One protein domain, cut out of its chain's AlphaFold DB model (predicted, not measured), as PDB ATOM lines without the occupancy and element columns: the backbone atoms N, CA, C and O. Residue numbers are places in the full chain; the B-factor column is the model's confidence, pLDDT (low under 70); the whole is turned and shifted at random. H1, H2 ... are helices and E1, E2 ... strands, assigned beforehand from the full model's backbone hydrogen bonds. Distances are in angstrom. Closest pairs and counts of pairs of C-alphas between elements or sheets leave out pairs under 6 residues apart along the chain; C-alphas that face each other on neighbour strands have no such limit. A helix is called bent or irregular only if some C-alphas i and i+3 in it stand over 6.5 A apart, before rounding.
ATOM      1  N   SER A  59     142.594 179.628 187.499       86.44
ATOM      2  CA  SER A  59     141.498 179.282 186.606       86.44
ATOM      3  C   SER A  59     141.898 178.256 185.555       86.44
ATOM      4  O   SER A  59     142.720 178.496 184.667       86.44
ATOM      5  N   GLN A  60     141.271 177.079 185.631       86.31
ATOM      6  CA  GLN A  60     141.480 176.037 184.629       86.31
ATOM      7  C   GLN A  60     140.950 176.465 183.256       86.31
ATOM      8  O   GLN A  60     141.616 176.244 182.251       86.31
ATOM      9  N   SER A  61     139.807 177.154 183.225       88.06
ATOM     10  CA  SER A  61     139.206 177.657 181.990       88.06
ATOM     11  C   SER A  61     140.100 178.672 181.276       88.06
ATOM     12  O   SER A  61     140.181 178.648 180.050       88.06
ATOM     13  N   ALA A  62     140.813 179.528 182.018       89.62
ATOM     14  CA  ALA A  62     141.779 180.457 181.435       89.62
ATOM     15  C   ALA A  62     142.976 179.726 180.803       89.62
ATOM     16  O   ALA A  62     143.410 180.064 179.701       89.62
ATOM     17  N   ILE A  63     143.488 178.691 181.475       91.25
ATOM     18  CA  ILE A  63     144.585 177.862 180.959       91.25
ATOM     19  C   ILE A  63     144.157 177.132 179.687       91.25
ATOM     20  O   ILE A  63     144.902 177.126 178.707       91.25
ATOM     21  N   ASP A  64     142.972 176.526 179.687       91.38
ATOM     22  CA  ASP A  64     142.473 175.764 178.542       91.38
ATOM     23  C   ASP A  64     142.170 176.673 177.347       91.38
ATOM     24  O   ASP A  64     142.511 176.335 176.214       91.38
ATOM     25  N   GLY A  65     141.633 177.871 177.594       91.50
ATOM     26  CA  GLY A  65     141.449 178.869 176.548       91.50
ATOM     27  C   GLY A  65     142.769 179.321 175.920       91.50
ATOM     28  O   GLY A  65     142.900 179.291 174.699       91.50
ATOM     29  N   LEU A  66     143.790 179.621 176.728       92.31
ATOM     30  CA  LEU A  66     145.119 179.988 176.221       92.31
ATOM     31  C   LEU A  66     145.809 178.846 175.460       92.31
ATOM     32  O   LEU A  66     146.507 179.099 174.478       92.31
ATOM     33  N   ARG A  67     145.597 177.588 175.867       92.19
ATOM     34  CA  ARG A  67     146.079 176.413 175.119       92.19
ATOM     35  C   ARG A  67     145.454 176.332 173.728       92.19
ATOM     36  O   ARG A  67     146.167 176.052 172.773       92.19
ATOM     37  N   LEU A  68     144.156 176.608 173.613       91.12
ATOM     38  CA  LEU A  68     143.456 176.635 172.326       91.12
ATOM     39  C   LEU A  68     143.917 177.799 171.432       91.12
ATOM     40  O   LEU A  68     144.025 177.620 170.218       91.12
ATOM     41  N   CYS A  69     144.256 178.956 172.011       89.81
ATOM     42  CA  CYS A  69     144.881 180.054 171.265       89.81
ATOM     43  C   CYS A  69     146.249 179.648 170.695       89.81
ATOM     44  O   CYS A  69     146.569 179.992 169.561       89.81
ATOM     45  N   ALA A  70     147.050 178.885 171.450       87.00
ATOM     46  CA  ALA A  70     148.352 178.402 170.981       87.00
ATOM     47  C   ALA A  70     148.238 177.452 169.772       87.00
ATOM     48  O   ALA A  70     149.186 177.320 169.000       87.00
ATOM     49  N   THR A  71     147.083 176.807 169.592       86.75
ATOM     50  CA  THR A  71     146.774 175.936 168.449       86.75
ATOM     51  C   THR A  71     145.919 176.621 167.378       86.75
ATOM     52  O   THR A  71     145.365 175.927 166.525       86.75
ATOM     53  N   PHE A  72     145.777 177.953 167.418       83.69
ATOM     54  CA  PHE A  72     144.965 178.755 166.485       83.69
ATOM     55  C   PHE A  72     143.532 178.234 166.290       83.69
ATOM     56  O   PHE A  72     142.970 178.229 165.191       83.69
ATOM     57  N   SER A  73     142.949 177.683 167.354       84.38
ATOM     58  CA  SER A  73     141.673 176.976 167.268       84.38
ATOM     59  C   SER A  73     140.477 177.922 167.188       84.38
ATOM     60  O   SER A  73     139.448 177.536 166.633       84.38
ATOM     61  N   TYR A  74     140.598 179.161 167.665       81.69
ATOM     62  CA  TYR A  74     139.515 180.147 167.634       81.69
ATOM     63  C   TYR A  74     139.350 180.840 166.282       81.69
ATOM     64  O   TYR A  74     138.268 181.328 165.974       81.69
ATOM     65  N   SER A  75     140.352 180.774 165.410       77.12
ATOM     66  CA  SER A  75     140.211 181.105 163.987       77.12
ATOM     67  C   SER A  75     139.206 180.182 163.273       77.12
ATOM     68  O   SER A  75     138.730 180.487 162.180       77.12
ATOM     69  N   ASN A  76     138.840 179.049 163.887       76.38
ATOM     70  CA  ASN A  76     137.828 178.136 163.375       76.38
ATOM     71  C   ASN A  76     136.422 178.493 163.884       76.38
ATOM     72  O   ASN A  76     136.048 178.186 165.020       76.38
ATOM     73  N   SER A  77     135.590 179.037 162.993       67.94
ATOM     74  CA  SER A  77     134.203 179.428 163.286       67.94
ATOM     75  C   SER A  77     133.318 178.295 163.827       67.94
ATOM     76  O   SER A  77     132.306 178.560 164.474       67.94
ATOM     77  N   ARG A  78     133.689 177.017 163.638       73.06
ATOM     78  CA  ARG A  78     132.914 175.867 164.143       73.06
ATOM     79  C   ARG A  78     132.882 175.756 165.668       73.06
ATOM     80  O   ARG A  78     131.993 175.092 166.201       73.06
ATOM     81  N   LEU A  79     133.835 176.367 166.370       71.38
ATOM     82  CA  LEU A  79     133.883 176.356 167.836       71.38
ATOM     83  C   LEU A  79     133.036 177.462 168.480       71.38
ATOM     84  O   LEU A  79     132.826 177.415 169.695       71.38
ATOM     85  N   TYR A  80     132.493 178.387 167.679       68.31
ATOM     86  CA  TYR A  80     131.693 179.528 168.136       68.31
ATOM     87  C   TYR A  80     130.535 179.110 169.050       68.31
ATOM     88  O   TYR A  80     130.425 179.579 170.177       68.31
ATOM     89  N   TYR A  81     129.721 178.143 168.617       69.94
ATOM     90  CA  TYR A  81     128.544 177.701 169.380       69.94
ATOM     91  C   TYR A  81     128.867 176.786 170.566       69.94
ATOM     92  O   TYR A  81     127.987 176.489 171.369       69.94
ATOM     93  N   LYS A  82     130.105 176.290 170.663       73.56
ATOM     94  CA  LYS A  82     130.511 175.310 171.682       73.56
ATOM     95  C   LYS A  82     131.309 175.927 172.819       73.56
ATOM     96  O   LYS A  82     131.402 175.317 173.880       73.56
ATOM     97  N   THR A  83     131.889 177.104 172.603       73.56
ATOM     98  CA  THR A  83     132.836 177.694 173.546       73.56
ATOM     99  C   THR A  83     132.262 178.962 174.151       73.56
ATOM    100  O   THR A  83     132.029 179.954 173.465       73.56
ATOM    101  N   THR A  84     132.046 178.958 175.464       76.62
ATOM    102  CA  THR A  84     131.680 180.177 176.189       76.62
ATOM    103  C   THR A  84     132.813 181.196 176.072       76.62
ATOM    104  O   THR A  84     133.983 180.845 176.217       76.62
ATOM    105  N   ASN A  85     132.472 182.466 175.842       82.69
ATOM    106  CA  ASN A  85     133.439 183.550 175.634       82.69
ATOM    107  C   ASN A  85     134.322 183.379 174.376       82.69
ATOM    108  O   ASN A  85     135.410 183.949 174.326       82.69
ATOM    109  N   PHE A  86     133.865 182.621 173.367       82.81
ATOM    110  CA  PHE A  86     134.595 182.396 172.109       82.81
ATOM    111  C   PHE A  86     135.115 183.691 171.478       82.81
ATOM    112  O   PHE A  86     136.274 183.750 171.088       82.81
ATOM    113  N   GLU A  87     134.285 184.734 171.405       84.38
ATOM    114  CA  GLU A  87     134.667 186.013 170.791       84.38
ATOM    115  C   GLU A  87     135.878 186.646 171.486       84.38
ATOM    116  O   GLU A  87     136.815 187.084 170.825       84.38
ATOM    117  N   LEU A  88     135.901 186.630 172.823       86.88
ATOM    118  CA  LEU A  88     137.031 187.149 173.594       86.88
ATOM    119  C   LEU A  88     138.298 186.327 173.344       86.88
ATOM    120  O   LEU A  88     139.379 186.891 173.196       86.88
ATOM    121  N   TRP A  89     138.167 185.003 173.249       91.94
ATOM    122  CA  TRP A  89     139.292 184.130 172.930       91.94
ATOM    123  C   TRP A  89     139.802 184.301 171.497       91.94
ATOM    124  O   TRP A  89     141.012 184.279 171.288       91.94
ATOM    125  N   ALA A  90     138.917 184.538 170.529       89.31
ATOM    126  CA  ALA A  90     139.292 184.839 169.150       89.31
ATOM    127  C   ALA A  90     140.068 186.162 169.052       89.31
ATOM    128  O   ALA A  90     141.088 186.232 168.366       89.31
ATOM    129  N   ILE A  91     139.644 187.191 169.795       90.12
ATOM    130  CA  ILE A  91     140.369 188.468 169.884       90.12
ATOM    131  C   ILE A  91     141.750 188.260 170.519       90.12
ATOM    132  O   ILE A  91     142.747 188.753 169.996       90.12
ATOM    133  N   ILE A  92     141.836 187.499 171.617       93.12
ATOM    134  CA  ILE A  92     143.112 187.180 172.277       93.12
ATOM    135  C   ILE A  92     144.043 186.395 171.342       93.12
ATOM    136  O   ILE A  92     145.224 186.721 171.251       93.12
ATOM    137  N   GLU A  93     143.534 185.395 170.623       93.62
ATOM    138  CA  GLU A  93     144.306 184.621 169.646       93.62
ATOM    139  C   GLU A  93     144.873 185.524 168.545       93.62
ATOM    140  O   GLU A  93     146.069 185.475 168.244       93.62
ATOM    141  N   HIS A  94     144.038 186.407 167.993       91.88
ATOM    142  CA  HIS A  94     144.470 187.380 166.998       91.88
ATOM    143  C   HIS A  94     145.532 188.338 167.555       91.88
ATOM    144  O   HIS A  94     146.515 188.643 166.879       91.88
ATOM    145  N   LEU A  95     145.380 188.787 168.802       92.31
ATOM    146  CA  LEU A  95     146.335 189.670 169.469       92.31
ATOM    147  C   LEU A  95     147.694 188.990 169.699       92.31
ATOM    148  O   LEU A  95     148.735 189.595 169.449       92.31
ATOM    149  N   ILE A  96     147.694 187.727 170.134       94.38
ATOM    150  CA  ILE A  96     148.912 186.920 170.303       94.38
ATOM    151  C   ILE A  96     149.629 186.765 168.960       94.38
ATOM    152  O   ILE A  96     150.838 186.982 168.885       94.38
ATOM    153  N   SER A  97     148.875 186.439 167.908       93.25
ATOM    154  CA  SER A  97     149.396 186.252 166.552       93.25
ATOM    155  C   SER A  97     149.978 187.541 165.969       93.25
ATOM    156  O   SER A  97     151.138 187.581 165.570       93.25
ATOM    157  N   SER A  98     149.201 188.628 165.984       93.81
ATOM    158  CA  SER A  98     149.582 189.923 165.399       93.81
ATOM    159  C   SER A  98     150.809 190.547 166.059       93.81
ATOM    160  O   SER A  98     151.572 191.253 165.403       93.81
ATOM    161  N   LYS A  99     151.022 190.273 167.348       93.31
ATOM    162  CA  LYS A  99     152.166 190.775 168.113       93.31
ATOM    163  C   LYS A  99     153.270 189.735 168.278       93.31
ATOM    164  O   LYS A  99     154.221 190.018 168.996       93.31
ATOM    165  N   SER A 100     153.174 188.562 167.649       95.50
ATOM    166  CA  SER A 100     154.154 187.470 167.772       95.50
ATOM    167  C   SER A 100     154.499 187.124 169.228       95.50
ATOM    168  O   SER A 100     155.663 186.916 169.572       95.50
ATOM    169  N   LEU A 101     153.500 187.121 170.117       93.00
ATOM    170  CA  LEU A 101     153.722 186.903 171.547       93.00
ATOM    171  C   LEU A 101     153.942 185.418 171.849       93.00
ATOM    172  O   LEU A 101     153.208 184.555 171.374       93.00
ATOM    173  N   SER A 102     154.906 185.121 172.722       94.19
ATOM    174  CA  SER A 102     155.055 183.789 173.314       94.19
ATOM    175  C   SER A 102     154.357 183.760 174.671       94.19
ATOM    176  O   SER A 102     154.840 184.353 175.633       94.19
ATOM    177  N   VAL A 103     153.205 183.094 174.760       93.50
ATOM    178  CA  VAL A 103     152.422 183.026 176.002       93.50
ATOM    179  C   VAL A 103     152.646 181.692 176.708       93.50
ATOM    180  O   VAL A 103     152.448 180.626 176.130       93.50
ATOM    181  N   LYS A 104     153.034 181.752 177.983       92.31
ATOM    182  CA  LYS A 104     153.157 180.605 178.889       92.31
ATOM    183  C   LYS A 104     152.138 180.731 180.010       92.31
ATOM    184  O   LYS A 104     151.900 181.826 180.512       92.31
ATOM    185  N   THR A 105     151.570 179.610 180.435       91.88
ATOM    186  CA  THR A 105     150.639 179.566 181.566       91.88
ATOM    187  C   THR A 105     151.233 178.780 182.722       91.88
ATOM    188  O   THR A 105     151.838 177.726 182.532       91.88
ATOM    189  N   VAL A 106     151.052 179.298 183.934       87.25
ATOM    190  CA  VAL A 106     151.443 178.640 185.179       87.25
ATOM    191  C   VAL A 106     150.208 178.539 186.058       87.25
ATOM    192  O   VAL A 106     149.630 179.557 186.445       87.25
ATOM    193  N   LYS A 107     149.807 177.304 186.380       89.50
ATOM    194  CA  LYS A 107     148.716 177.076 187.324       89.50
ATOM    195  C   LYS A 107     149.183 177.429 188.729       89.50
ATOM    196  O   LYS A 107     150.118 176.810 189.234       89.50
ATOM    197  N   VAL A 108     148.519 178.391 189.360       87.25
ATOM    198  CA  VAL A 108     148.701 178.665 190.789       87.25
ATOM    199  C   VAL A 108     147.609 177.968 191.596       87.25
ATOM    200  O   VAL A 108     146.538 177.644 191.080       87.25
ATOM    201  N   LYS A 109     147.900 177.660 192.860       83.69
ATOM    202  CA  LYS A 109     146.918 177.051 193.759       83.69
ATOM    203  C   LYS A 109     145.872 178.120 194.083       83.69
ATOM    204  O   LYS A 109     146.238 179.173 194.597       83.69
ATOM    205  N   GLY A 110     144.608 177.860 193.754       70.25
ATOM    206  CA  GLY A 110     143.514 178.746 194.150       70.25
ATOM    207  C   GLY A 110     143.467 178.869 195.670       70.25
ATOM    208  O   GLY A 110     143.869 177.935 196.374       70.25
TER     209      GLY A 110
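This is residues 59 to 110 of the 123 residues of the protein "RNase H type-1 domain-containing protein" of Rhizophagus irregularis (strain DAOM 197198w) (UniProt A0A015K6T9). Two helices and one strand make a small open V with a helix in its mouth: H2 and E1 are the two limbs, joined by a tight turn, and H1 lies between them, its last turns packed on part of H2 and E1 running back beside it. A long loop, residues 71 to 85, leads from the end of H1 to the start of H2 at the end of the model away from E1. The printed part has 52 residues, with two named helices and one named strand in the order H1, H2, E1; the class is mostly helix, and E1 pairs with no named strand. The whole is compact, with a radius of gyration of the C-alphas of 11.1 A and spans of 33 by 26 by 15 A.

H1, residues 60 to 70, touches H2, residues 86 to 98, with 7 pairs of C-alphas within 8 A. Their closest C-alphas are those of Cys 69 and Glu 93, 4.9 A apart. H2 touches H1 with residues 89 to 93 alone. The two helices stand at a steep tilt of 46 degrees and run the same way. E1, residues 102 to 107, has 6 pairs of C-alphas within 8 A of H1; the closest C-alphas are those of Ile 63 and Thr 105, 6.3 A apart. H2 and E1 have 2 such pairs, the closest being the C-alphas of Ile 96 and Ser 102, 7.5 A apart. In H1 and H2 every O i to N i+4 pair is within hydrogen-bond range.

H1 begins at C-alpha 60, at (141.480, 176.037, 184.629), and runs 15.5 A from Gln 60 to Ala 70. H2 begins at C-alpha 86, at (134.595, 182.396, 172.109), and runs 18.1 A from Phe 86 to Ser 98; with 13 residues it is the longest helix. E1 runs 16.8 A from Ser 102 to Lys 107 and ends at C-alpha 107, at (148.716, 177.076, 187.324). Neither helix is bent.

The two C-alphas farthest apart are those of Ser 77 and Lys 109, at 33.1 A, while the first and last printed C-alphas, of Ser 59 and Gly 110, are 7.8 A apart. The printed part has no cut. The link from H1 to H2 is long, with 15 residues, and its C-alphas lie 7 to 15 A from the mean of all C-alphas. The link from H2 to E1 is tight, with 3 residues. The mean pLDDT of the printed part is 86.0, and it is under 70 at residue 77 and residues 80 to 81, which belong to the long link.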